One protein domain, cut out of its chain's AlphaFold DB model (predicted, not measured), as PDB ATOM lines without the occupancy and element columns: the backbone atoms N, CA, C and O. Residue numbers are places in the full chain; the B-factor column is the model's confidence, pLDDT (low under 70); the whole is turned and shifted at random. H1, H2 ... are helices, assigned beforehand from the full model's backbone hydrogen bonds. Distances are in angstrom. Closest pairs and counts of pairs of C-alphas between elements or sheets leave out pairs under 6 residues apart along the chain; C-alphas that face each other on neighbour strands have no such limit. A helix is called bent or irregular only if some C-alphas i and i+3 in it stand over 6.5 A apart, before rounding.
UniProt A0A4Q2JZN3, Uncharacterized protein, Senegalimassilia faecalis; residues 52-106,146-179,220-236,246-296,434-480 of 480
ATOM      1  N   GLN A  52     159.182 137.512 137.692       64.38
ATOM      2  CA  GLN A  52     159.516 136.181 138.186       64.38
ATOM      3  C   GLN A  52     160.798 135.638 137.534       64.38
ATOM      4  O   GLN A  52     161.598 134.980 138.198       64.38
ATOM      5  N   GLN A  53     161.039 135.950 136.255       67.00
ATOM      6  CA  GLN A  53     162.309 135.643 135.591       67.00
ATOM      7  C   GLN A  53     163.490 136.410 136.197       67.00
ATOM      8  O   GLN A  53     164.550 135.820 136.403       67.00
ATOM      9  N   ARG A  54     163.322 137.695 136.532       67.50
ATOM     10  CA  ARG A  54     164.381 138.504 137.161       67.50
ATOM     11  C   ARG A  54     164.717 138.023 138.567       67.50
ATOM     12  O   ARG A  54     165.895 137.943 138.906       67.50
ATOM     13  N   ASP A  55     163.706 137.664 139.347       64.62
ATOM     14  CA  ASP A  55     163.886 137.098 140.683       64.62
ATOM     15  C   ASP A  55     164.637 135.762 140.588       64.62
ATOM     16  O   ASP A  55     165.633 135.548 141.279       64.62
ATOM     17  N   ALA A  56     164.254 134.906 139.637       65.88
ATOM     18  CA  ALA A  56     164.981 133.671 139.361       65.88
ATOM     19  C   ALA A  56     166.441 133.932 138.935       65.88
ATOM     20  O   ALA A  56     167.348 133.220 139.366       65.88
ATOM     21  N   ASP A  57     166.709 134.959 138.126       72.62
ATOM     22  CA  ASP A  57     168.070 135.318 137.717       72.62
ATOM     23  C   ASP A  57     168.907 135.912 138.862       72.62
ATOM     24  O   ASP A  57     170.104 135.619 138.956       72.62
ATOM     25  N   ALA A  58     168.297 136.683 139.766       69.62
ATOM     26  CA  ALA A  58     168.934 137.182 140.983       69.62
ATOM     27  C   ALA A  58     169.276 136.031 141.944       69.62
ATOM     28  O   ALA A  58     170.424 135.926 142.385       69.62
ATOM     29  N   ALA A  59     168.338 135.106 142.177       67.56
ATOM     30  CA  ALA A  59     168.576 133.889 142.953       67.56
ATOM     31  C   ALA A  59     169.715 133.050 142.347       67.56
ATOM     32  O   ALA A  59     170.628 132.628 143.055       67.56
ATOM     33  N   ARG A  60     169.757 132.900 141.015       76.50
ATOM     34  CA  ARG A  60     170.872 132.235 140.312       76.50
ATOM     35  C   ARG A  60     172.205 132.964 140.471       76.50
ATOM     36  O   ARG A  60     173.249 132.316 140.480       76.50
ATOM     37  N   LYS A  61     172.233 134.301 140.512       78.56
ATOM     38  CA  LYS A  61     173.473 135.056 140.787       78.56
ATOM     39  C   LYS A  61     173.964 134.784 142.215       78.56
ATOM     40  O   LYS A  61     175.147 134.512 142.378       78.56
ATOM     41  N   LEU A  62     173.072 134.751 143.203       72.31
ATOM     42  CA  LEU A  62     173.416 134.463 144.603       72.31
ATOM     43  C   LEU A  62     173.911 133.035 144.809       72.31
ATOM     44  O   LEU A  62     174.958 132.834 145.413       72.31
ATOM     45  N   LEU A  63     173.221 132.049 144.232       73.69
ATOM     46  CA  LEU A  63     173.669 130.656 144.268       73.69
ATOM     47  C   LEU A  63     175.042 130.481 143.619       73.69
ATOM     48  O   LEU A  63     175.820 129.642 144.055       73.69
ATOM     49  N   ARG A  64     175.368 131.282 142.596       83.06
ATOM     50  CA  ARG A  64     176.716 131.297 142.015       83.06
ATOM     51  C   ARG A  64     177.754 131.866 142.979       83.06
ATOM     52  O   ARG A  64     178.838 131.307 143.048       83.06
ATOM     53  N   GLU A  65     177.453 132.936 143.717       80.19
ATOM     54  CA  GLU A  65     178.372 133.456 144.745       80.19
ATOM     55  C   GLU A  65     178.563 132.462 145.897       80.19
ATOM     56  O   GLU A  65     179.692 132.247 146.331       80.19
ATOM     57  N   TRP A  66     177.490 131.799 146.334       78.06
ATOM     58  CA  TRP A  66     177.559 130.748 147.347       78.06
ATOM     59  C   TRP A  66     178.406 129.560 146.883       78.06
ATOM     60  O   TRP A  66     179.347 129.177 147.569       78.06
ATOM     61  N   ARG A  67     178.153 129.038 145.676       81.56
ATOM     62  CA  ARG A  67     178.972 127.962 145.097       81.56
ATOM     63  C   ARG A  67     180.435 128.362 144.968       81.56
ATOM     64  O   ARG A  67     181.294 127.570 145.305       81.56
ATOM     65  N   ARG A  68     180.738 129.600 144.559       85.44
ATOM     66  CA  ARG A  68     182.126 130.099 144.544       85.44
ATOM     67  C   ARG A  68     182.748 130.143 145.935       85.44
ATOM     68  O   ARG A  68     183.955 129.986 146.070       85.44
ATOM     69  N   HIS A  69     181.963 130.431 146.969       82.44
ATOM     70  CA  HIS A  69     182.445 130.372 148.343       82.44
ATOM     71  C   HIS A  69     182.718 128.923 148.775       82.44
ATOM     72  O   HIS A  69     183.798 128.661 149.291       82.44
ATOM     73  N   GLU A  70     181.810 127.982 148.496       82.81
ATOM     74  CA  GLU A  70     182.036 126.545 148.727       82.81
ATOM     75  C   GLU A  70     183.274 126.035 147.972       82.81
ATOM     76  O   GLU A  70     184.151 125.429 148.579       82.81
ATOM     77  N   GLU A  71     183.413 126.380 146.689       86.88
ATOM     78  CA  GLU A  71     184.587 126.066 145.865       86.88
ATOM     79  C   GLU A  71     185.880 126.627 146.479       86.88
ATOM     80  O   GLU A  71     186.906 125.951 146.476       86.88
ATOM     81  N   ARG A  72     185.846 127.841 147.052       84.25
ATOM     82  CA  ARG A  72     186.989 128.418 147.782       84.25
ATOM     83  C   ARG A  72     187.282 127.677 149.088       84.25
ATOM     84  O   ARG A  72     188.447 127.538 149.442       84.25
ATOM     85  N   CYS A  73     186.274 127.216 149.827       82.81
ATOM     86  CA  CYS A  73     186.484 126.376 151.014       82.81
ATOM     87  C   CYS A  73     187.140 125.041 150.645       82.81
ATOM     88  O   CYS A  73     188.118 124.641 151.273       82.81
ATOM     89  N   ASP A  74     186.640 124.380 149.601       85.81
ATOM     90  CA  ASP A  74     187.201 123.117 149.125       85.81
ATOM     91  C   ASP A  74     188.623 123.304 148.580       85.81
ATOM     92  O   ASP A  74     189.492 122.474 148.843       85.81
ATOM     93  N   LEU A  75     188.898 124.412 147.882       88.88
ATOM     94  CA  LEU A  75     190.247 124.743 147.422       88.88
ATOM     95  C   LEU A  75     191.212 124.928 148.600       88.88
ATOM     96  O   LEU A  75     192.287 124.337 148.594       88.88
ATOM     97  N   ARG A  76     190.821 125.695 149.623       88.00
ATOM     98  CA  ARG A  76     191.621 125.904 150.839       88.00
ATOM     99  C   ARG A  76     191.920 124.594 151.564       88.00
ATOM    100  O   ARG A  76     193.065 124.353 151.942       88.00
ATOM    101  N   ARG A  77     190.926 123.706 151.675       88.19
ATOM    102  CA  ARG A  77     191.115 122.350 152.212       88.19
ATOM    103  C   ARG A  77     192.153 121.575 151.396       88.19
ATOM    104  O   ARG A  77     193.109 121.062 151.969       88.19
ATOM    105  N   CYS A  78     192.015 121.554 150.069       91.06
ATOM    106  CA  CYS A  78     192.967 120.892 149.171       91.06
ATOM    107  C   CYS A  78     194.390 121.464 149.275       91.06
ATOM    108  O   CYS A  78     195.349 120.704 149.175       91.06
ATOM    109  N   LEU A  79     194.545 122.778 149.474       91.81
ATOM    110  CA  LEU A  79     195.855 123.414 149.648       91.81
ATOM    111  C   LEU A  79     196.530 122.956 150.942       91.81
ATOM    112  O   LEU A  79     197.677 122.519 150.908       91.81
ATOM    113  N   VAL A  80     195.806 122.963 152.065       92.00
ATOM    114  CA  VAL A  80     196.344 122.490 153.352       92.00
ATOM    115  C   VAL A  80     196.693 121.001 153.296       92.00
ATOM    116  O   VAL A  80     197.779 120.606 153.725       92.00
ATOM    117  N   GLU A  81     195.804 120.170 152.745       92.38
ATOM    118  CA  GLU A  81     196.061 118.737 152.554       92.38
ATOM    119  C   GLU A  81     197.274 118.504 151.638       92.38
ATOM    120  O   GLU A  81     198.135 117.682 151.951       92.38
ATOM    121  N   GLY A  82     197.393 119.272 150.551       92.56
ATOM    122  CA  GLY A  82     198.531 119.225 149.635       92.56
ATOM    123  C   GLY A  82     199.850 119.618 150.301       92.56
ATOM    124  O   GLY A  82     200.840 118.901 150.164       92.56
ATOM    125  N   ALA A  83     199.862 120.709 151.071       92.19
ATOM    126  CA  ALA A  83     201.038 121.184 151.795       92.19
ATOM    127  C   ALA A  83     201.526 120.164 152.835       92.19
ATOM    128  O   ALA A  83     202.722 119.870 152.921       92.19
ATOM    129  N   LEU A  84     200.604 119.575 153.601       92.81
ATOM    130  CA  LEU A  84     200.919 118.547 154.594       92.81
ATOM    131  C   LEU A  84     201.376 117.240 153.943       92.81
ATOM    132  O   LEU A  84     202.375 116.663 154.379       92.81
ATOM    133  N   GLY A  85     200.691 116.793 152.889       91.31
ATOM    134  CA  GLY A  85     201.073 115.603 152.130       91.31
ATOM    135  C   GLY A  85     202.471 115.748 151.536       91.31
ATOM    136  O   GLY A  85     203.342 114.897 151.745       91.31
ATOM    137  N   GLU A  86     202.752 116.882 150.895       91.50
ATOM    138  CA  GLU A  86     204.072 117.170 150.346       91.50
ATOM    139  C   GLU A  86     205.151 117.235 151.439       91.50
ATOM    140  O   GLU A  86     206.248 116.686 151.274       91.50
ATOM    141  N   TRP A  87     204.845 117.849 152.585       92.31
ATOM    142  CA  TRP A  87     205.750 117.885 153.731       92.31
ATOM    143  C   TRP A  87     206.077 116.476 154.250       92.31
ATOM    144  O   TRP A  87     207.251 116.176 154.505       92.31
ATOM    145  N   VAL A  88     205.079 115.589 154.363       92.25
ATOM    146  CA  VAL A  88     205.266 114.195 154.803       92.25
ATOM    147  C   VAL A  88     206.155 113.443 153.816       92.25
ATOM    148  O   VAL A  88     207.139 112.838 154.240       92.25
ATOM    149  N   ARG A  89     205.889 113.535 152.506       89.00
ATOM    150  CA  ARG A  89     206.682 112.859 151.460       89.00
ATOM    151  C   ARG A  89     208.124 113.360 151.392       89.00
ATOM    152  O   ARG A  89     209.062 112.573 151.259       89.00
ATOM    153  N   ARG A  90     208.346 114.668 151.547       89.44
ATOM    154  CA  ARG A  90     209.710 115.223 151.619       89.44
ATOM    155  C   ARG A  90     210.457 114.736 152.858       89.44
ATOM    156  O   ARG A  90     211.642 114.404 152.762       89.44
ATOM    157  N   ASN A  91     209.794 114.671 154.012       89.12
ATOM    158  CA  ASN A  91     210.402 114.144 155.236       89.12
ATOM    159  C   ASN A  91     210.652 112.642 155.171       89.12
ATOM    160  O   ASN A  91     211.685 112.192 155.661       89.12
ATOM    161  N   GLU A  92     209.759 111.877 154.552       89.06
ATOM    162  CA  GLU A  92     209.924 110.449 154.300       89.06
ATOM    163  C   GLU A  92     211.258 110.180 153.593       89.06
ATOM    164  O   GLU A  92     212.125 109.496 154.146       89.06
ATOM    165  N   ALA A  93     211.464 110.789 152.420       84.12
ATOM    166  CA  ALA A  93     212.678 110.607 151.627       84.12
ATOM    167  C   ALA A  93     213.947 110.949 152.428       84.12
ATOM    168  O   ALA A  93     214.948 110.227 152.379       84.12
ATOM    169  N   ARG A  94     213.901 112.021 153.226       86.31
ATOM    170  CA  ARG A  94     215.017 112.459 154.077       86.31
ATOM    171  C   ARG A  94     215.285 111.508 155.237       86.31
ATOM    172  O   ARG A  94     216.440 111.159 155.479       86.31
ATOM    173  N   CYS A  95     214.243 111.079 155.944       87.81
ATOM    174  CA  CYS A  95     214.351 110.155 157.069       87.81
ATOM    175  C   CYS A  95     214.922 108.814 156.609       87.81
ATOM    176  O   CYS A  95     215.833 108.286 157.249       87.81
ATOM    177  N   VAL A  96     214.445 108.301 155.473       87.19
ATOM    178  CA  VAL A  96     214.968 107.081 154.853       87.19
ATOM    179  C   VAL A  96     216.432 107.271 154.466       87.19
ATOM    180  O   VAL A  96     217.279 106.481 154.883       87.19
ATOM    181  N   HIS A  97     216.770 108.350 153.755       85.75
ATOM    182  CA  HIS A  97     218.149 108.630 153.353       85.75
ATOM    183  C   HIS A  97     219.109 108.721 154.551       85.75
ATOM    184  O   HIS A  97     220.164 108.082 154.564       85.75
ATOM    185  N   ARG A  98     218.728 109.460 155.599       84.50
ATOM    186  CA  ARG A  98     219.510 109.591 156.836       84.50
ATOM    187  C   ARG A  98     219.646 108.254 157.559       84.50
ATOM    188  O   ARG A  98     220.727 107.937 158.048       84.50
ATOM    189  N   ALA A  99     218.588 107.447 157.598       87.56
ATOM    190  CA  ALA A  99     218.634 106.120 158.198       87.56
ATOM    191  C   ALA A  99     219.580 105.177 157.433       87.56
ATOM    192  O   ALA A  99     220.365 104.468 158.064       87.56
ATOM    193  N   TYR A 100     219.591 105.224 156.096       84.31
ATOM    194  CA  TYR A 100     220.560 104.490 155.274       84.31
ATOM    195  C   TYR A 100     222.009 104.876 155.612       84.31
ATOM    196  O   TYR A 100     222.854 103.994 155.795       84.31
ATOM    197  N   GLN A 101     222.286 106.175 155.773       83.62
ATOM    198  CA  GLN A 101     223.608 106.669 156.179       83.62
ATOM    199  C   GLN A 101     223.994 106.214 157.596       83.62
ATOM    200  O   GLN A 101     225.112 105.750 157.806       83.62
ATOM    201  N   GLN A 102     223.075 106.311 158.562       86.62
ATOM    202  CA  GLN A 102     223.317 105.936 159.962       86.62
ATOM    203  C   GLN A 102     223.571 104.439 160.138       86.62
ATOM    204  O   GLN A 102     224.454 104.043 160.896       86.62
ATOM    205  N   VAL A 103     222.802 103.599 159.440       85.88
ATOM    206  CA  VAL A 103     222.991 102.144 159.480       85.88
ATOM    207  C   VAL A 103     224.240 101.739 158.696       85.88
ATOM    208  O   VAL A 103     224.790 100.669 158.954       85.88
ATOM    209  N   GLY A 104     224.729 102.583 157.781       79.69
ATOM    210  CA  GLY A 104     225.939 102.340 157.003       79.69
ATOM    211  C   GLY A 104     225.749 101.248 155.951       79.69
ATOM    212  O   GLY A 104     226.623 100.394 155.791       79.69
ATOM    213  N   ILE A 105     224.587 101.232 155.293       80.88
ATOM    214  CA  ILE A 105     224.347 100.389 154.116       80.88
ATOM    215  C   ILE A 105     224.975 101.084 152.910       80.88
ATOM    216  O   ILE A 105     224.787 102.286 152.710       80.88
ATOM    217  N   VAL A 106     225.729 100.332 152.109       79.12
ATOM    218  CA  VAL A 106     226.339 100.875 150.894       79.12
ATOM    219  C   VAL A 106     225.225 101.228 149.893       79.12
ATOM    220  O   VAL A 106     224.399 100.357 149.587       79.12
ATOM    221  N   SER A 146     222.421  93.102 155.016       90.62
ATOM    222  CA  SER A 146     221.668  92.131 155.812       90.62
ATOM    223  C   SER A 146     220.222  92.549 156.021       90.62
ATOM    224  O   SER A 146     219.923  93.729 156.180       90.62
ATOM    225  N   CYS A 147     219.319  91.563 156.045       91.06
ATOM    226  CA  CYS A 147     217.887  91.791 156.237       91.06
ATOM    227  C   CYS A 147     217.602  92.579 157.523       91.06
ATOM    228  O   CYS A 147     216.760  93.468 157.520       91.06
ATOM    229  N   GLU A 148     218.347  92.304 158.598       91.56
ATOM    230  CA  GLU A 148     218.234  93.020 159.872       91.56
ATOM    231  C   GLU A 148     218.607  94.499 159.741       91.56
ATOM    232  O   GLU A 148     217.910  95.354 160.281       91.56
ATOM    233  N   ARG A 149     219.667  94.825 158.989       90.81
ATOM    234  CA  ARG A 149     220.075  96.218 158.757       90.81
ATOM    235  C   ARG A 149     219.065  96.961 157.895       90.81
ATOM    236  O   ARG A 149     218.712  98.081 158.245       90.81
ATOM    237  N   TYR A 150     218.545  96.338 156.839       89.38
ATOM    238  CA  TYR A 150     217.471  96.934 156.037       89.38
ATOM    239  C   TYR A 150     216.210  97.171 156.877       89.38
ATOM    240  O   TYR A 150     215.689  98.282 156.896       89.38
ATOM    241  N   ALA A 151     215.773  96.193 157.674       90.94
ATOM    242  CA  ALA A 151     214.657  96.387 158.600       90.94
ATOM    243  C   ALA A 151     214.944  97.496 159.635       90.94
ATOM    244  O   ALA A 151     214.051  98.272 159.982       90.94
ATOM    245  N   ALA A 152     216.183  97.610 160.121       92.25
ATOM    246  CA  ALA A 152     216.591  98.668 161.041       92.25
ATOM    247  C   ALA A 152     216.540 100.065 160.403       92.25
ATOM    248  O   ALA A 152     216.154 101.008 161.093       92.25
ATOM    249  N   VAL A 153     216.864 100.202 159.109       90.62
ATOM    250  CA  VAL A 153     216.740 101.471 158.367       90.62
ATOM    251  C   VAL A 153     215.304 101.980 158.422       90.62
ATOM    252  O   VAL A 153     215.076 103.080 158.918       90.62
ATOM    253  N   PHE A 154     214.325 101.175 158.003       91.81
ATOM    254  CA  PHE A 154     212.924 101.612 157.978       91.81
ATOM    255  C   PHE A 154     212.354 101.849 159.379       91.81
ATOM    256  O   PHE A 154     211.615 102.804 159.594       91.81
ATOM    257  N   ASN A 155     212.748 101.044 160.369       92.88
ATOM    258  CA  ASN A 155     212.365 101.295 161.761       92.88
ATOM    259  C   ASN A 155     212.960 102.602 162.308       92.88
ATOM    260  O   ASN A 155     212.295 103.312 163.062       92.88
ATOM    261  N   SER A 156     214.204 102.930 161.951       92.81
ATOM    262  CA  SER A 156     214.828 104.206 162.319       92.81
ATOM    263  C   SER A 156     214.139 105.375 161.615       92.81
ATOM    264  O   SER A 156     213.782 106.356 162.263       92.81
ATOM    265  N   ALA A 157     213.868 105.233 160.315       92.62
ATOM    266  CA  ALA A 157     213.162 106.229 159.517       92.62
ATOM    267  C   ALA A 157     211.750 106.498 160.058       92.62
ATOM    268  O   ALA A 157     211.373 107.656 160.201       92.62
ATOM    269  N   ALA A 158     211.002 105.457 160.446       93.56
ATOM    270  CA  ALA A 158     209.683 105.600 161.067       93.56
ATOM    271  C   ALA A 158     209.740 106.433 162.355       93.56
ATOM    272  O   ALA A 158     208.924 107.333 162.546       93.56
ATOM    273  N   ARG A 159     210.715 106.159 163.235       92.50
ATOM    274  CA  ARG A 159     210.891 106.916 164.486       92.50
ATOM    275  C   ARG A 159     211.303 108.360 164.227       92.50
ATOM    276  O   ARG A 159     210.791 109.255 164.890       92.50
ATOM    277  N   ALA A 160     212.207 108.585 163.276       92.19
ATOM    278  CA  ALA A 160     212.607 109.928 162.878       92.19
ATOM    279  C   ALA A 160     211.404 110.714 162.333       92.19
ATOM    280  O   ALA A 160     211.156 111.829 162.779       92.19
ATOM    281  N   LEU A 161     210.591 110.103 161.466       92.62
ATOM    282  CA  LEU A 161     209.376 110.723 160.941       92.62
ATOM    283  C   LEU A 161     208.373 111.055 162.057       92.62
ATOM    284  O   LEU A 161     207.814 112.145 162.070       92.62
ATOM    285  N   GLN A 162     208.186 110.164 163.036       91.56
ATOM    286  CA  GLN A 162     207.338 110.434 164.207       91.56
ATOM    287  C   GLN A 162     207.828 111.639 165.025       91.56
ATOM    288  O   GLN A 162     207.015 112.442 165.476       91.56
ATOM    289  N   GLN A 163     209.144 111.794 165.193       90.62
ATOM    290  CA  GLN A 163     209.723 112.964 165.863       90.62
ATOM    291  C   GLN A 163     209.468 114.253 165.075       90.62
ATOM    292  O   GLN A 163     209.136 115.274 165.673       90.62
ATOM    293  N   GLN A 164     209.560 114.206 163.744       91.25
ATOM    294  CA  GLN A 164     209.259 115.365 162.901       91.25
ATOM    295  C   GLN A 164     207.772 115.727 162.938       91.25
ATOM    296  O   GLN A 164     207.420 116.896 163.066       91.25
ATOM    297  N   LEU A 165     206.880 114.735 162.914       91.44
ATOM    298  CA  LEU A 165     205.437 114.957 163.038       91.44
ATOM    299  C   LEU A 165     205.049 115.581 164.380       91.44
ATOM    300  O   LEU A 165     204.088 116.343 164.443       91.44
ATOM    301  N   ALA A 166     205.796 115.295 165.450       89.81
ATOM    302  CA  ALA A 166     205.593 115.970 166.728       89.81
ATOM    303  C   ALA A 166     205.888 117.477 166.634       89.81
ATOM    304  O   ALA A 166     205.205 118.253 167.289       89.81
ATOM    305  N   ARG A 167     206.831 117.909 165.784       89.88
ATOM    306  CA  ARG A 167     207.115 119.337 165.545       89.88
ATOM    307  C   ARG A 167     206.020 120.020 164.732       89.88
ATOM    308  O   ARG A 167     205.698 121.163 165.016       89.88
ATOM    309  N   VAL A 168     205.407 119.316 163.777       89.69
ATOM    310  CA  VAL A 168     204.251 119.840 163.020       89.69
ATOM    311  C   VAL A 168     203.083 120.179 163.951       89.69
ATOM    312  O   VAL A 168     202.367 121.143 163.709       89.69
ATOM    313  N   ARG A 169     202.921 119.447 165.061       86.75
ATOM    314  CA  ARG A 169     201.898 119.757 166.078       86.75
ATOM    315  C   ARG A 169     202.136 121.066 166.815       86.75
ATOM    316  O   ARG A 169     201.191 121.629 167.351       86.75
ATOM    317  N   GLU A 170     203.377 121.526 166.865       88.81
ATOM    318  CA  GLU A 170     203.738 122.782 167.517       88.81
ATOM    319  C   GLU A 170     203.568 123.988 166.584       88.81
ATOM    320  O   GLU A 170     203.710 125.119 167.039       88.81
ATOM    321  N   VAL A 171     203.252 123.770 165.300       88.75
ATOM    322  CA  VAL A 171     202.955 124.856 164.361       88.75
ATOM    323  C   VAL A 171     201.605 125.465 164.718       88.75
ATOM    324  O   VAL A 171     200.584 124.773 164.795       88.75
ATOM    325  N   GLU A 172     201.620 126.771 164.956       90.94
ATOM    326  CA  GLU A 172     200.439 127.567 165.267       90.94
ATOM    327  C   GLU A 172     199.878 128.193 163.991       90.94
ATOM    328  O   GLU A 172     200.623 128.615 163.106       90.94
ATOM    329  N   VAL A 173     198.552 128.248 163.898       90.94
ATOM    330  CA  VAL A 173     197.859 128.954 162.822       90.94
ATOM    331  C   VAL A 173     198.165 130.444 162.940       90.94
ATOM    332  O   VAL A 173     198.051 131.034 164.018       90.94
ATOM    333  N   GLY A 174     198.542 131.035 161.812       89.25
ATOM    334  CA  GLY A 174     198.915 132.433 161.689       89.25
ATOM    335  C   GLY A 174     197.797 133.437 161.977       89.25
ATOM    336  O   GLY A 174     196.675 133.088 162.359       89.25
ATOM    337  N   GLN A 175     198.104 134.718 161.783       90.75
ATOM    338  CA  GLN A 175     197.100 135.779 161.900       90.75
ATOM    339  C   GLN A 175     196.290 135.890 160.602       90.75
ATOM    340  O   GLN A 175     196.872 135.744 159.527       90.75
ATOM    341  N   PRO A 176     194.973 136.142 160.692       89.69
ATOM    342  CA  PRO A 176     194.121 136.282 159.520       89.69
ATOM    343  C   PRO A 176     194.420 137.570 158.748       89.69
ATOM    344  O   PRO A 176     194.903 138.560 159.308       89.69
ATOM    345  N   CYS A 177     194.076 137.571 157.466       85.38
ATOM    346  CA  CYS A 177     194.116 138.745 156.612       85.38
ATOM    347  C   CYS A 177     193.074 139.768 157.081       85.38
ATOM    348  O   CYS A 177     191.891 139.455 157.210       85.38
ATOM    349  N   VAL A 178     193.505 141.003 157.344       79.69
ATOM    350  CA  VAL A 178     192.595 142.077 157.759       79.69
ATOM    351  C   VAL A 178     191.791 142.545 156.538       79.69
ATOM    352  O   VAL A 178     192.403 142.973 155.556       79.69
ATOM    353  N   PRO A 179     190.445 142.505 156.565       68.38
ATOM    354  CA  PRO A 179     189.640 142.986 155.448       68.38
ATOM    355  C   PRO A 179     189.860 144.490 155.226       68.38
ATOM    356  O   PRO A 179     189.839 145.288 156.170       68.38
ATOM    357  N   ASP A 220     173.219 130.697 156.257       68.56
ATOM    358  CA  ASP A 220     172.152 130.809 155.261       68.56
ATOM    359  C   ASP A 220     171.108 131.878 155.625       68.56
ATOM    360  O   ASP A 220     170.788 132.740 154.806       68.56
ATOM    361  N   ASP A 221     170.617 131.888 156.870       70.38
ATOM    362  CA  ASP A 221     169.635 132.876 157.342       70.38
ATOM    363  C   ASP A 221     170.230 134.288 157.371       70.38
ATOM    364  O   ASP A 221     169.555 135.272 157.057       70.38
ATOM    365  N   ARG A 222     171.517 134.393 157.719       74.88
ATOM    366  CA  ARG A 222     172.245 135.660 157.774       74.88
ATOM    367  C   ARG A 222     172.451 136.245 156.375       74.88
ATOM    368  O   ARG A 222     172.234 137.439 156.183       74.88
ATOM    369  N   LEU A 223     172.786 135.413 155.388       71.88
ATOM    370  CA  LEU A 223     172.917 135.830 153.987       71.88
ATOM    371  C   LEU A 223     171.573 136.243 153.387       71.88
ATOM    372  O   LEU A 223     171.501 137.247 152.680       71.88
ATOM    373  N   VAL A 224     170.501 135.510 153.703       71.25
ATOM    374  CA  VAL A 224     169.137 135.867 153.289       71.25
ATOM    375  C   VAL A 224     168.713 137.202 153.905       71.25
ATOM    376  O   VAL A 224     168.153 138.034 153.193       71.25
ATOM    377  N   GLY A 225     169.021 137.442 155.182       73.44
ATOM    378  CA  GLY A 225     168.755 138.713 155.861       73.44
ATOM    379  C   GLY A 225     169.509 139.889 155.234       73.44
ATOM    380  O   GLY A 225     168.886 140.867 154.836       73.44
ATOM    381  N   VAL A 226     170.828 139.763 155.038       77.50
ATOM    382  CA  VAL A 226     171.656 140.801 154.387       77.50
ATOM    383  C   VAL A 226     171.152 141.116 152.980       77.50
ATOM    384  O   VAL A 226     171.112 142.276 152.567       77.50
ATOM    385  N   PHE A 227     170.729 140.091 152.244       71.25
ATOM    386  CA  PHE A 227     170.155 140.267 150.920       71.25
ATOM    387  C   PHE A 227     168.813 141.017 150.962       71.25
ATOM    388  O   PHE A 227     168.614 141.957 150.191       71.25
ATOM    389  N   GLN A 228     167.909 140.646 151.875       70.94
ATOM    390  CA  GLN A 228     166.636 141.345 152.078       70.94
ATOM    391  C   GLN A 228     166.844 142.805 152.490       70.94
ATOM    392  O   GLN A 228     166.184 143.683 151.940       70.94
ATOM    393  N   ASP A 229     167.786 143.072 153.393       74.69
ATOM    394  CA  ASP A 229     168.094 144.418 153.880       74.69
ATOM    395  C   ASP A 229     168.679 145.303 152.770       74.69
ATOM    396  O   ASP A 229     168.254 146.446 152.590       74.69
ATOM    397  N   ALA A 230     169.591 144.765 151.954       69.12
ATOM    398  CA  ALA A 230     170.156 145.482 150.811       69.12
ATOM    399  C   ALA A 230     169.105 145.768 149.719       69.12
ATOM    400  O   ALA A 230     169.128 146.828 149.084       69.12
ATOM    401  N   LEU A 231     168.135 144.865 149.538       67.69
ATOM    402  CA  LEU A 231     166.950 145.095 148.708       67.69
ATOM    403  C   LEU A 231     165.890 145.984 149.384       67.69
ATOM    404  O   LEU A 231     164.989 146.467 148.698       67.69
ATOM    405  N   GLY A 232     165.975 146.208 150.697       60.31
ATOM    406  CA  GLY A 232     164.989 146.895 151.539       60.31
ATOM    407  C   GLY A 232     165.235 148.392 151.763       60.31
ATOM    408  O   GLY A 232     164.420 149.047 152.412       60.31
ATOM    409  N   LEU A 233     166.311 148.967 151.209       45.97
ATOM    410  CA  LEU A 233     166.544 150.420 151.229       45.97
ATOM    411  C   LEU A 233     165.339 151.179 150.634       45.97
ATOM    412  O   LEU A 233     164.763 150.698 149.649       45.97
ATOM    413  N   PRO A 234     164.948 152.327 151.236       40.94
ATOM    414  CA  PRO A 234     163.601 152.877 151.149       40.94
ATOM    415  C   PRO A 234     163.158 153.063 149.706       40.94
ATOM    416  O   PRO A 234     163.930 153.519 148.860       40.94
ATOM    417  N   GLN A 235     161.886 152.733 149.460       40.31
ATOM    418  CA  GLN A 235     161.161 153.157 148.273       40.31
ATOM    419  C   GLN A 235     161.443 154.648 148.090       40.31
ATOM    420  O   GLN A 235     160.992 155.479 148.877       40.31
ATOM    421  N   VAL A 236     162.228 155.002 147.073       37.22
ATOM    422  CA  VAL A 236     162.100 156.342 146.524       37.22
ATOM    423  C   VAL A 236     160.652 156.380 146.070       37.22
ATOM    424  O   VAL A 236     160.284 155.617 145.179       37.22
ATOM    425  N   SER A 246     164.827 153.129 132.810       59.25
ATOM    426  CA  SER A 246     165.468 153.658 134.026       59.25
ATOM    427  C   SER A 246     164.998 152.956 135.304       59.25
ATOM    428  O   SER A 246     165.750 152.858 136.273       59.25
ATOM    429  N   GLN A 247     163.784 152.397 135.308       56.59
ATOM    430  CA  GLN A 247     163.341 151.487 136.371       56.59
ATOM    431  C   GLN A 247     164.091 150.143 136.333       56.59
ATOM    432  O   GLN A 247     164.372 149.577 137.389       56.59
ATOM    433  N   GLN A 248     164.444 149.642 135.144       60.44
ATOM    434  CA  GLN A 248     165.218 148.405 134.984       60.44
ATOM    435  C   GLN A 248     166.663 148.572 135.465       60.44
ATOM    436  O   GLN A 248     167.146 147.733 136.229       60.44
ATOM    437  N   ASP A 249     167.313 149.682 135.115       65.25
ATOM    438  CA  ASP A 249     168.672 149.991 135.572       65.25
ATOM    439  C   ASP A 249     168.745 150.155 137.095       65.25
ATOM    440  O   ASP A 249     169.705 149.725 137.736       65.25
ATOM    441  N   LEU A 250     167.710 150.731 137.715       65.56
ATOM    442  CA  LEU A 250     167.644 150.879 139.170       65.56
ATOM    443  C   LEU A 250     167.589 149.517 139.881       65.56
ATOM    444  O   LEU A 250     168.260 149.315 140.892       65.56
ATOM    445  N   VAL A 251     166.810 148.569 139.352       64.19
ATOM    446  CA  VAL A 251     166.696 147.215 139.917       64.19
ATOM    447  C   VAL A 251     167.986 146.420 139.713       64.19
ATOM    448  O   VAL A 251     168.436 145.759 140.648       64.19
ATOM    449  N   ALA A 252     168.617 146.519 138.538       67.06
ATOM    450  CA  ALA A 252     169.912 145.888 138.277       67.06
ATOM    451  C   ALA A 252     170.990 146.391 139.254       67.06
ATOM    452  O   ALA A 252     171.647 145.581 139.908       67.06
ATOM    453  N   ASN A 253     171.072 147.710 139.453       72.94
ATOM    454  CA  ASN A 253     171.972 148.317 140.434       72.94
ATOM    455  C   ASN A 253     171.690 147.836 141.869       72.94
ATOM    456  O   ASN A 253     172.627 147.585 142.620       72.94
ATOM    457  N   ARG A 254     170.420 147.656 142.266       70.94
ATOM    458  CA  ARG A 254     170.070 147.122 143.601       70.94
ATOM    459  C   ARG A 254     170.515 145.675 143.790       70.94
ATOM    460  O   ARG A 254     170.998 145.337 144.864       70.94
ATOM    461  N   ILE A 255     170.373 144.834 142.766       71.94
ATOM    462  CA  ILE A 255     170.854 143.446 142.812       71.94
ATOM    463  C   ILE A 255     172.378 143.423 142.949       71.94
ATOM    464  O   ILE A 255     172.898 142.656 143.752       71.94
ATOM    465  N   ASP A 256     173.092 144.275 142.215       77.31
ATOM    466  CA  ASP A 256     174.552 144.336 142.292       77.31
ATOM    467  C   ASP A 256     175.033 144.861 143.661       77.31
ATOM    468  O   ASP A 256     175.977 144.309 144.229       77.31
ATOM    469  N   VAL A 257     174.335 145.840 144.254       79.50
ATOM    470  CA  VAL A 257     174.569 146.292 145.641       79.50
ATOM    471  C   VAL A 257     174.305 145.168 146.647       79.50
ATOM    472  O   VAL A 257     175.108 144.954 147.554       79.50
ATOM    473  N   ALA A 258     173.218 144.413 146.481       76.25
ATOM    474  CA  ALA A 258     172.900 143.287 147.354       76.25
ATOM    475  C   ALA A 258     173.927 142.151 147.232       76.25
ATOM    476  O   ALA A 258     174.335 141.580 148.239       76.25
ATOM    477  N   LEU A 259     174.416 141.860 146.022       77.62
ATOM    478  CA  LEU A 259     175.499 140.900 145.802       77.62
ATOM    479  C   LEU A 259     176.809 141.357 146.451       77.62
ATOM    480  O   LEU A 259     177.516 140.532 147.028       77.62
ATOM    481  N   ALA A 260     177.128 142.653 146.396       82.50
ATOM    482  CA  ALA A 260     178.286 143.206 147.090       82.50
ATOM    483  C   ALA A 260     178.158 143.065 148.618       82.50
ATOM    484  O   ALA A 260     179.117 142.662 149.271       82.50
ATOM    485  N   ALA A 261     176.969 143.310 149.177       82.50
ATOM    486  CA  ALA A 261     176.702 143.126 150.604       82.50
ATOM    487  C   ALA A 261     176.810 141.652 151.037       82.50
ATOM    488  O   ALA A 261     177.388 141.351 152.079       82.50
ATOM    489  N   VAL A 262     176.312 140.723 150.216       81.38
ATOM    490  CA  VAL A 262     176.444 139.275 150.441       81.38
ATOM    491  C   VAL A 262     177.912 138.846 150.424       81.38
ATOM    492  O   VAL A 262     178.332 138.111 151.313       81.38
ATOM    493  N   ARG A 263     178.712 139.334 149.466       83.62
ATOM    494  CA  ARG A 263     180.160 139.070 149.427       83.62
ATOM    495  C   ARG A 263     180.867 139.600 150.671       83.62
ATOM    496  O   ARG A 263     181.556 138.831 151.321       83.62
ATOM    497  N   ALA A 264     180.606 140.849 151.060       84.56
ATOM    498  CA  ALA A 264     181.175 141.423 152.280       84.56
ATOM    499  C   ALA A 264     180.774 140.634 153.541       84.56
ATOM    500  O   ALA A 264     181.591 140.436 154.433       84.56
ATOM    501  N   CYS A 265     179.536 140.128 153.609       84.62
ATOM    502  CA  CYS A 265     179.097 139.265 154.706       84.62
ATOM    503  C   CYS A 265     179.830 137.914 154.724       84.62
ATOM    504  O   CYS A 265     180.109 137.395 155.804       84.62
ATOM    505  N   LEU A 266     180.118 137.331 153.554       83.31
ATOM    506  CA  LEU A 266     180.917 136.107 153.443       83.31
ATOM    507  C   LEU A 266     182.371 136.358 153.848       83.31
ATOM    508  O   LEU A 266     182.924 135.562 154.599       83.31
ATOM    509  N   ASP A 267     182.969 137.461 153.402       84.62
ATOM    510  CA  ASP A 267     184.352 137.809 153.734       84.62
ATOM    511  C   ASP A 267     184.505 138.079 155.244       84.62
ATOM    512  O   ASP A 267     185.415 137.549 155.876       84.62
ATOM    513  N   GLU A 268     183.552 138.791 155.858       86.94
ATOM    514  CA  GLU A 268     183.490 138.966 157.316       86.94
ATOM    515  C   GLU A 268     183.333 137.621 158.038       86.94
ATOM    516  O   GLU A 268     183.972 137.373 159.057       86.94
ATOM    517  N   TRP A 269     182.501 136.715 157.517       85.62
ATOM    518  CA  TRP A 269     182.340 135.386 158.106       85.62
ATOM    519  C   TRP A 269     183.637 134.574 158.065       85.62
ATOM    520  O   TRP A 269     184.009 133.964 159.070       85.62
ATOM    521  N   VAL A 270     184.333 134.579 156.923       86.19
ATOM    522  CA  VAL A 270     185.640 133.927 156.766       86.19
ATOM    523  C   VAL A 270     186.644 134.523 157.746       86.19
ATOM    524  O   VAL A 270     187.309 133.769 158.449       86.19
ATOM    525  N   TYR A 271     186.694 135.848 157.867       87.94
ATOM    526  CA  TYR A 271     187.580 136.524 158.809       87.94
ATOM    527  C   TYR A 271     187.300 136.136 160.269       87.94
ATOM    528  O   TYR A 271     188.223 135.817 161.014       87.94
ATOM    529  N   GLN A 272     186.031 136.085 160.684       88.31
ATOM    530  CA  GLN A 272     185.647 135.659 162.037       88.31
ATOM    531  C   GLN A 272     186.006 134.188 162.308       88.31
ATOM    532  O   GLN A 272     186.472 133.848 163.399       88.31
ATOM    533  N   ALA A 273     185.823 133.308 161.318       88.19
ATOM    534  CA  ALA A 273     186.245 131.913 161.416       88.19
ATOM    535  C   ALA A 273     187.774 131.801 161.562       88.19
ATOM    536  O   ALA A 273     188.252 131.108 162.464       88.19
ATOM    537  N   ALA A 274     188.516 132.555 160.749       90.25
ATOM    538  CA  ALA A 274     189.974 132.609 160.730       90.25
ATOM    539  C   ALA A 274     190.553 133.181 162.039       90.25
ATOM    540  O   ALA A 274     191.496 132.620 162.605       90.25
ATOM    541  N   GLN A 275     189.934 134.225 162.602       91.62
ATOM    542  CA  GLN A 275     190.244 134.733 163.943       91.62
ATOM    543  C   GLN A 275     190.021 133.674 165.025       91.62
ATOM    544  O   GLN A 275     190.820 133.551 165.953       91.62
ATOM    545  N   GLY A 276     188.949 132.888 164.909       88.81
ATOM    546  CA  GLY A 276     188.622 131.837 165.869       88.81
ATOM    547  C   GLY A 276     189.670 130.723 165.945       88.81
ATOM    548  O   GLY A 276     189.788 130.079 166.997       88.81
ATOM    549  N   VAL A 277     190.422 130.496 164.862       91.56
ATOM    550  CA  VAL A 277     191.495 129.491 164.780       91.56
ATOM    551  C   VAL A 277     192.906 130.063 164.891       91.56
ATOM    552  O   VAL A 277     193.833 129.285 165.100       91.56
ATOM    553  N   ALA A 278     193.082 131.383 164.832       92.62
ATOM    554  CA  ALA A 278     194.381 132.028 164.993       92.62
ATOM    555  C   ALA A 278     195.048 131.637 166.327       92.62
ATOM    556  O   ALA A 278     194.411 131.601 167.383       92.62
ATOM    557  N   GLY A 279     196.338 131.302 166.279       89.94
ATOM    558  CA  GLY A 279     197.113 130.829 167.430       89.94
ATOM    559  C   GLY A 279     196.762 129.415 167.910       89.94
ATOM    560  O   GLY A 279     197.376 128.922 168.858       89.94
ATOM    561  N   ARG A 280     195.795 128.725 167.288       91.62
ATOM    562  CA  ARG A 280     195.563 127.305 167.579       91.62
ATOM    563  C   ARG A 280     196.652 126.457 166.948       91.62
ATOM    564  O   ARG A 280     197.188 126.775 165.894       91.62
ATOM    565  N   ARG A 281     196.929 125.331 167.591       90.56
ATOM    566  CA  ARG A 281     197.827 124.295 167.085       90.56
ATOM    567  C   ARG A 281     197.052 123.238 166.320       90.56
ATOM    568  O   ARG A 281     195.841 123.094 166.510       90.56
ATOM    569  N   MET A 282     197.770 122.463 165.514       85.31
ATOM    570  CA  MET A 282     197.209 121.269 164.882       85.31
ATOM    571  C   MET A 282     196.569 120.349 165.938       85.31
ATOM    572  O   MET A 282     197.175 120.115 166.992       85.31
ATOM    573  N   PRO A 283     195.363 119.807 165.686       85.31
ATOM    574  CA  PRO A 283     194.723 118.877 166.602       85.31
ATOM    575  C   PRO A 283     195.607 117.664 166.882       85.31
ATOM    576  O   PRO A 283     196.427 117.254 166.059       85.31
ATOM    577  N   ALA A 284     195.427 117.060 168.054       83.44
ATOM    578  CA  ALA A 284     196.123 115.824 168.367       83.44
ATOM    579  C   ALA A 284     195.678 114.716 167.399       83.44
ATOM    580  O   ALA A 284     194.486 114.464 167.232       83.44
ATOM    581  N   PHE A 285     196.651 114.037 166.799       87.00
ATOM    582  CA  PHE A 285     196.437 112.864 165.957       87.00
ATOM    583  C   PHE A 285     197.281 111.692 166.457       87.00
ATOM    584  O   PHE A 285     198.351 111.900 167.023       87.00
ATOM    585  N   ASP A 286     196.846 110.455 166.250       85.44
ATOM    586  CA  ASP A 286     197.614 109.275 166.659       85.44
ATOM    587  C   ASP A 286     198.307 108.662 165.445       85.44
ATOM    588  O   ASP A 286     197.675 108.073 164.569       85.44
ATOM    589  N   VAL A 287     199.633 108.814 165.385       85.12
ATOM    590  CA  VAL A 287     200.428 108.235 164.299       85.12
ATOM    591  C   VAL A 287     200.430 106.713 164.468       85.12
ATOM    592  O   VAL A 287     200.788 106.231 165.549       85.12
ATOM    593  N   PRO A 288     200.058 105.934 163.435       87.69
ATOM    594  CA  PRO A 288     200.048 104.481 163.539       87.69
ATOM    595  C   PRO A 288     201.440 103.948 163.895       87.69
ATOM    596  O   PRO A 288     202.467 104.503 163.503       87.69
ATOM    597  N   ALA A 289     201.497 102.840 164.630       88.75
ATOM    598  CA  ALA A 289     202.764 102.161 164.870       88.75
ATOM    599  C   ALA A 289     203.249 101.493 163.576       88.75
ATOM    600  O   ALA A 289     202.488 100.801 162.894       88.75
ATOM    601  N   PHE A 290     204.530 101.665 163.248       91.88
ATOM    602  CA  PHE A 290     205.119 100.990 162.102       91.88
ATOM    603  C   PHE A 290     205.366  99.506 162.409       91.88
ATOM    604  O   PHE A 290     206.062  99.168 163.365       91.88
ATOM    605  N   GLY A 291     204.801  98.617 161.586       86.88
ATOM    606  CA  GLY A 291     204.883  97.161 161.765       86.88
ATOM    607  C   GLY A 291     206.196  96.519 161.303       86.88
ATOM    608  O   GLY A 291     206.364  95.311 161.463       86.88
ATOM    609  N   GLY A 292     207.121  97.304 160.743       89.81
ATOM    610  CA  GLY A 292     208.364  96.814 160.153       89.81
ATOM    611  C   GLY A 292     208.211  96.382 158.694       89.81
ATOM    612  O   GLY A 292     207.106  96.215 158.178       89.81
ATOM    613  N   VAL A 293     209.350  96.193 158.024       90.88
ATOM    614  CA  VAL A 293     209.405  95.715 156.636       90.88
ATOM    615  C   VAL A 293     209.808  94.250 156.595       90.88
ATOM    616  O   VAL A 293     210.689  93.813 157.341       90.88
ATOM    617  N   ARG A 294     209.196  93.487 155.687       91.56
ATOM    618  CA  ARG A 294     209.647  92.133 155.379       91.56
ATOM    619  C   ARG A 294     210.850  92.204 154.441       91.56
ATOM    620  O   ARG A 294     210.744  92.688 153.319       91.56
ATOM    621  N   CYS A 295     211.976  91.661 154.885       90.25
ATOM    622  CA  CYS A 295     213.178  91.528 154.070       90.25
ATOM    623  C   CYS A 295     213.472  90.045 153.836       90.25
ATOM    624  O   CYS A 295     213.471  89.251 154.779       90.25
ATOM    625  N   VAL A 296     213.739  89.671 152.588       92.06
ATOM    626  CA  VAL A 296     214.094  88.302 152.200       92.06
ATOM    627  C   VAL A 296     215.422  88.340 151.464       92.06
ATOM    628  O   VAL A 296     215.599  89.115 150.530       92.06
ATOM    629  N   GLU A 434     208.829  97.049 150.155       86.44
ATOM    630  CA  GLU A 434     208.601  98.490 150.339       86.44
ATOM    631  C   GLU A 434     207.111  98.852 150.434       86.44
ATOM    632  O   GLU A 434     206.762  99.839 151.070       86.44
ATOM    633  N   ARG A 435     206.198  97.982 149.979       89.44
ATOM    634  CA  ARG A 435     204.747  98.216 150.071       89.44
ATOM    635  C   ARG A 435     204.264  98.408 151.504       89.44
ATOM    636  O   ARG A 435     203.297  99.130 151.738       89.44
ATOM    637  N   ALA A 436     204.902  97.736 152.466       89.19
ATOM    638  CA  ALA A 436     204.579  97.898 153.881       89.19
ATOM    639  C   ALA A 436     204.961  99.293 154.397       89.19
ATOM    640  O   ALA A 436     204.269  99.836 155.262       89.19
ATOM    641  N   TRP A 437     206.045  99.859 153.859       91.38
ATOM    642  CA  TRP A 437     206.482 101.225 154.118       91.38
ATOM    643  C   TRP A 437     205.560 102.233 153.429       91.38
ATOM    644  O   TRP A 437     205.011 103.088 154.118       91.38
ATOM    645  N   ASP A 438     205.265 102.056 152.142       91.56
ATOM    646  CA  ASP A 438     204.357 102.941 151.398       91.56
ATOM    647  C   ASP A 438     202.974 102.995 152.061       91.56
ATOM    648  O   ASP A 438     202.477 104.061 152.413       91.56
ATOM    649  N   SER A 439     202.409 101.827 152.393       92.56
ATOM    650  CA  SER A 439     201.125 101.730 153.105       92.56
ATOM    651  C   SER A 439     201.166 102.374 154.495       92.56
ATOM    652  O   SER A 439     200.135 102.750 155.052       92.56
ATOM    653  N   TYR A 440     202.336 102.405 155.139       93.38
ATOM    654  CA  TYR A 440     202.508 103.116 156.399       93.38
ATOM    655  C   TYR A 440     202.475 104.625 156.170       93.38
ATOM    656  O   TYR A 440     201.714 105.293 156.866       93.38
ATOM    657  N   ILE A 441     203.209 105.135 155.182       93.81
ATOM    658  CA  ILE A 441     203.229 106.562 154.847       93.81
ATOM    659  C   ILE A 441     201.851 107.056 154.415       93.81
ATOM    660  O   ILE A 441     201.405 108.067 154.943       93.81
ATOM    661  N   ASP A 442     201.126 106.307 153.584       93.81
ATOM    662  CA  ASP A 442     199.765 106.672 153.166       93.81
ATOM    663  C   ASP A 442     198.824 106.837 154.369       93.81
ATOM    664  O   ASP A 442     198.019 107.764 154.433       93.81
ATOM    665  N   ARG A 443     198.941 105.957 155.374       94.12
ATOM    666  CA  ARG A 443     198.156 106.070 156.614       94.12
ATOM    667  C   ARG A 443     198.583 107.258 157.467       94.12
ATOM    668  O   ARG A 443     197.733 107.865 158.108       94.12
ATOM    669  N   VAL A 444     199.880 107.557 157.520       93.94
ATOM    670  CA  VAL A 444     200.404 108.726 158.236       93.94
ATOM    671  C   VAL A 444     199.885 110.008 157.595       93.94
ATOM    672  O   VAL A 444     199.337 110.850 158.300       93.94
ATOM    673  N   GLU A 445     200.009 110.124 156.275       93.88
ATOM    674  CA  GLU A 445     199.506 111.243 155.477       93.88
ATOM    675  C   GLU A 445     198.003 111.434 155.695       93.88
ATOM    676  O   GLU A 445     197.573 112.511 156.099       93.88
ATOM    677  N   TYR A 446     197.220 110.358 155.566       93.38
ATOM    678  CA  TYR A 446     195.781 110.386 155.816       93.38
ATOM    679  C   TYR A 446     195.436 110.920 157.213       93.38
ATOM    680  O   TYR A 446     194.617 111.822 157.346       93.38
ATOM    681  N   VAL A 447     196.079 110.401 158.263       93.62
ATOM    682  CA  VAL A 447     195.805 110.812 159.649       93.62
ATOM    683  C   VAL A 447     196.141 112.287 159.887       93.62
ATOM    684  O   VAL A 447     195.400 112.974 160.589       93.62
ATOM    685  N   VAL A 448     197.241 112.778 159.312       92.00
ATOM    686  CA  VAL A 448     197.652 114.183 159.430       92.00
ATOM    687  C   VAL A 448     196.661 115.097 158.707       92.00
ATOM    688  O   VAL A 448     196.206 116.079 159.290       92.00
ATOM    689  N   CYS A 449     196.276 114.750 157.478       91.56
ATOM    690  CA  CYS A 449     195.325 115.526 156.685       91.56
ATOM    691  C   CYS A 449     193.923 115.536 157.311       91.56
ATOM    692  O   CYS A 449     193.332 116.600 157.470       91.56
ATOM    693  N   GLU A 450     193.408 114.384 157.759       91.81
ATOM    694  CA  GLU A 450     192.115 114.307 158.457       91.81
ATOM    695  C   GLU A 450     192.090 115.165 159.727       91.81
ATOM    696  O   GLU A 450     191.095 115.836 160.000       91.81
ATOM    697  N   ALA A 451     193.184 115.183 160.492       90.06
ATOM    698  CA  ALA A 451     193.281 116.013 161.687       90.06
ATOM    699  C   ALA A 451     193.298 117.515 161.363       90.06
ATOM    700  O   ALA A 451     192.817 118.314 162.164       90.06
ATOM    701  N   ALA A 452     193.815 117.903 160.196       90.19
ATOM    702  CA  ALA A 452     193.873 119.292 159.757       90.19
ATOM    703  C   ALA A 452     192.538 119.816 159.198       90.19
ATOM    704  O   ALA A 452     192.341 121.032 159.169       90.19
ATOM    705  N   LYS A 453     191.594 118.942 158.810       89.44
ATOM    706  CA  LYS A 453     190.322 119.349 158.181       89.44
ATOM    707  C   LYS A 453     189.564 120.445 158.938       89.44
ATOM    708  O   LYS A 453     189.267 121.461 158.308       89.44
ATOM    709  N   PRO A 454     189.317 120.336 160.261       86.69
ATOM    710  CA  PRO A 454     188.564 121.357 160.987       86.69
ATOM    711  C   PRO A 454     189.262 122.722 161.019       86.69
ATOM    712  O   PRO A 454     188.594 123.745 161.126       86.69
ATOM    713  N   LEU A 455     190.600 122.749 160.946       88.38
ATOM    714  CA  LEU A 455     191.356 123.998 160.837       88.38
ATOM    715  C   LEU A 455     191.278 124.548 159.414       88.38
ATOM    716  O   LEU A 455     190.954 125.716 159.238       88.38
ATOM    717  N   SER A 456     191.496 123.702 158.404       88.19
ATOM    718  CA  SER A 456     191.505 124.118 156.997       88.19
ATOM    719  C   SER A 456     190.182 124.733 156.525       88.19
ATOM    720  O   SER A 456     190.187 125.620 155.680       88.19
ATOM    721  N   GLU A 457     189.049 124.308 157.097       86.94
ATOM    722  CA  GLU A 457     187.725 124.866 156.791       86.94
ATOM    723  C   GLU A 457     187.531 126.287 157.339       86.94
ATOM    724  O   GLU A 457     186.711 127.041 156.815       86.94
ATOM    725  N   ALA A 458     188.266 126.647 158.394       88.38
ATOM    726  CA  ALA A 458     188.175 127.943 159.059       88.38
ATOM    727  C   ALA A 458     189.290 128.917 158.646       88.38
ATOM    728  O   ALA A 458     189.119 130.120 158.821       88.38
ATOM    729  N   MET A 459     190.409 128.415 158.117       90.75
ATOM    730  CA  MET A 459     191.551 129.232 157.702       90.75
ATOM    731  C   MET A 459     191.240 130.092 156.472       90.75
ATOM    732  O   MET A 459     190.480 129.692 155.586       90.75
ATOM    733  N   ASP A 460     191.863 131.265 156.395       91.06
ATOM    734  CA  ASP A 460     191.898 132.084 155.182       91.06
ATOM    735  C   ASP A 460     193.156 131.815 154.331       91.06
ATOM    736  O   ASP A 460     194.034 131.037 154.709       91.06
ATOM    737  N   ASP A 461     193.225 132.434 153.152       90.00
ATOM    738  CA  ASP A 461     194.311 132.208 152.187       90.00
ATOM    739  C   ASP A 461     195.686 132.641 152.738       90.00
ATOM    740  O   ASP A 461     196.707 132.021 152.440       90.00
ATOM    741  N   GLU A 462     195.714 133.673 153.585       91.25
ATOM    742  CA  GLU A 462     196.931 134.219 154.192       91.25
ATOM    743  C   GLU A 462     197.470 133.290 155.292       91.25
ATOM    744  O   GLU A 462     198.661 132.979 155.334       91.25
ATOM    745  N   GLN A 463     196.592 132.750 156.140       92.50
ATOM    746  CA  GLN A 463     196.948 131.744 157.139       92.50
ATOM    747  C   GLN A 463     197.464 130.452 156.499       92.50
ATOM    748  O   GLN A 463     198.336 129.797 157.071       92.50
ATOM    749  N   ILE A 464     196.945 130.074 155.326       91.38
ATOM    750  CA  ILE A 464     197.434 128.907 154.576       91.38
ATOM    751  C   ILE A 464     198.850 129.161 154.062       91.38
ATOM    752  O   ILE A 464     199.720 128.320 154.275       91.38
ATOM    753  N   ALA A 465     199.113 130.332 153.477       92.38
ATOM    754  CA  ALA A 465     200.457 130.703 153.037       92.38
ATOM    755  C   ALA A 465     201.463 130.717 154.207       92.38
ATOM    756  O   ALA A 465     202.566 130.179 154.092       92.38
ATOM    757  N   GLN A 466     201.065 131.253 155.365       92.94
ATOM    758  CA  GLN A 466     201.889 131.242 156.579       92.94
ATOM    759  C   GLN A 466     202.139 129.816 157.103       92.94
ATOM    760  O   GLN A 466     203.242 129.505 157.556       92.94
ATOM    761  N   LEU A 467     201.144 128.923 157.023       92.06
ATOM    762  CA  LEU A 467     201.310 127.510 157.368       92.06
ATOM    763  C   LEU A 467     202.305 126.822 156.423       92.06
ATOM    764  O   LEU A 467     203.184 126.097 156.892       92.06
ATOM    765  N   GLU A 468     202.193 127.045 155.115       92.75
ATOM    766  CA  GLU A 468     203.133 126.515 154.122       92.75
ATOM    767  C   GLU A 468     204.566 126.985 154.396       92.75
ATOM    768  O   GLU A 468     205.499 126.175 154.386       92.75
ATOM    769  N   GLU A 469     204.748 128.269 154.714       93.25
ATOM    770  CA  GLU A 469     206.045 128.830 155.093       93.25
ATOM    771  C   GLU A 469     206.593 128.173 156.368       93.25
ATOM    772  O   GLU A 469     207.750 127.744 156.394       93.25
ATOM    773  N   ALA A 470     205.764 128.014 157.403       92.00
ATOM    774  CA  ALA A 470     206.161 127.370 158.653       92.00
ATOM    775  C   ALA A 470     206.560 125.896 158.447       92.00
ATOM    776  O   ALA A 470     207.580 125.438 158.972       92.00
ATOM    777  N   LEU A 471     205.805 125.147 157.637       91.56
ATOM    778  CA  LEU A 471     206.141 123.774 157.248       91.56
ATOM    779  C   LEU A 471     207.454 123.723 156.447       91.56
ATOM    780  O   LEU A 471     208.282 122.829 156.659       91.56
ATOM    781  N   GLY A 472     207.674 124.698 155.562       89.38
ATOM    782  CA  GLY A 472     208.922 124.883 154.825       89.38
ATOM    783  C   GLY A 472     210.121 125.179 155.732       89.38
ATOM    784  O   GLY A 472     211.191 124.596 155.544       89.38
ATOM    785  N   ALA A 473     209.945 126.012 156.759       89.56
ATOM    786  CA  ALA A 473     210.978 126.320 157.745       89.56
ATOM    787  C   ALA A 473     211.375 125.076 158.558       89.56
ATOM    788  O   ALA A 473     212.564 124.792 158.706       89.56
ATOM    789  N   LEU A 474     210.400 124.254 158.968       88.19
ATOM    790  CA  LEU A 474     210.675 122.974 159.634       88.19
ATOM    791  C   LEU A 474     211.506 122.020 158.764       88.19
ATOM    792  O   LEU A 474     212.346 121.285 159.281       88.19
ATOM    793  N   LEU A 475     211.300 122.041 157.443       82.44
ATOM    794  CA  LEU A 475     212.149 121.307 156.505       82.44
ATOM    795  C   LEU A 475     213.559 121.917 156.409       82.44
ATOM    796  O   LEU A 475     214.515 121.184 156.159       82.44
ATOM    797  N   ALA A 476     213.728 123.228 156.543       77.38
ATOM    798  CA  ALA A 476     215.031 123.877 156.414       77.38
ATOM    799  C   ALA A 476     215.918 123.696 157.658       77.38
ATOM    800  O   ALA A 476     217.119 123.465 157.505       77.38
ATOM    801  N   ASP A 477     215.332 123.739 158.856       64.69
ATOM    802  CA  ASP A 477     216.047 123.663 160.141       64.69
ATOM    803  C   ASP A 477     216.853 122.369 160.329       64.69
ATOM    804  O   ASP A 477     217.855 122.354 161.037       64.69
ATOM    805  N   ASP A 478     216.465 121.286 159.657       56.03
ATOM    806  CA  ASP A 478     217.158 119.994 159.730       56.03
ATOM    807  C   ASP A 478     218.412 119.895 158.834       56.03
ATOM    808  O   ASP A 478     219.087 118.860 158.842       56.03
ATOM    809  N   ASN A 479     218.722 120.939 158.050       49.41
ATOM    810  CA  ASN A 479     219.964 121.047 157.269       49.41
ATOM    811  C   ASN A 479     221.127 121.699 158.046       49.41
ATOM    812  O   ASN A 479     222.244 121.729 157.518       49.41
ATOM    813  N   ALA A 480     220.877 122.235 159.245       38.69
ATOM    814  CA  ALA A 480     221.894 122.759 160.162       38.69
ATOM    815  C   ALA A 480     222.358 121.672 161.146       38.69
ATOM    816  O   ALA A 480     223.564 121.682 161.494       38.69
TER     817      ALA A 480
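AT A GLANCE: This is residues 52 to 106, 146 to 179, 220 to 236, 246 to 296 and 434 to 480 of the 480 residues of an uncharacterized protein of Senegalimassilia faecalis (UniProt A0A4Q2JZN3). The domain is a long rod built along one very long helix, H1, with shorter helices packed on successive parts of it. H4 packs on H1 near its first residues, with H3 on H4; H5 and H6 pack on residues 76 to 92 of H1, and H2 on residues 91 to 103. H6 runs side by side with H1, their lines only 4 degrees apart, while H2 and H5 slant across H1 at 45 and 42 degrees. The printed part has 204 residues in five pieces, with six named helices, H1 to H6 in chain order, and no named strand; the class is all helix. It is only just loose, close to extended, with a radius of gyration of the C-alphas of 24.5 A and spans of 87 by 32 by 24 A.

IN THESE COORDINATES: H1, residues 52 to 103, begins with C-alpha 52 at (159.516, 136.181, 138.186) and is 75.1 A long. H2, residues 147 to 168, measures 31.9 A. H3 is residues 220 to 231. H4, residues 246 to 277, measures 47.0 A and ends with C-alpha 277 at (191.495, 129.491, 164.780). H5, residues 435 to 456, measures 29.9 A; it has a kink of 26 degrees near residue 450 and is irregular, with C-alphas 451 and 454 7.2 A apart. H6, residues 461 to 477, measures 24.7 A and ends with C-alpha 477 at (216.047, 123.663, 160.141).

HOW THE PARTS SIT: H1 is the hub, touching four helices. With residues 58 to 69 alone it touches H4, at a shallow tilt of 29 degrees, the same way; the closest C-alphas, of Ala 58 and Ile 255, are 6.8 A apart. H3 touches H4 at a steep tilt of 35.4 degrees, only just steep, opposite ways, with the C-alphas of Ala 230 and Ala 258 closest at 4.9 A. H1 touches H5 at a steep tilt of 42 degrees, opposite ways, closest at the C-alphas of Arg 77 and Ser 456, 5.1 A. H1 touches H6 at a shallow tilt of 4 degrees, the same way, closest at the C-alphas of Ala 83 and Glu 468, 6.2 A. H1 touches H2 at a steep tilt of 45 degrees, opposite ways, closest at the C-alphas of Cys 95 and Ala 157, 4.8 A. H2 and H4 are apart. In H1, H3, H4 and H6 every O i to N i+4 pair is within hydrogen-bond range; in H2 it is 17 of 18 and in H5 16 of 18.

THE WHOLE: The farthest C-alphas, of Ser 146 and Val 236, are 88.1 A apart. Residues 107 to 145, 180 to 219, 237 to 245 and 297 to 433 are not printed, with C-alpha gaps of 11.1 A, 21.3 A, 13.2 A and 11.7 A. The link from H5 to H6 is tight. Residues 278 to 296 hold no named element. The mean pLDDT of the printed part is 83.4; 27 residues are under 70, among them 230 to 236 and 246 to 252.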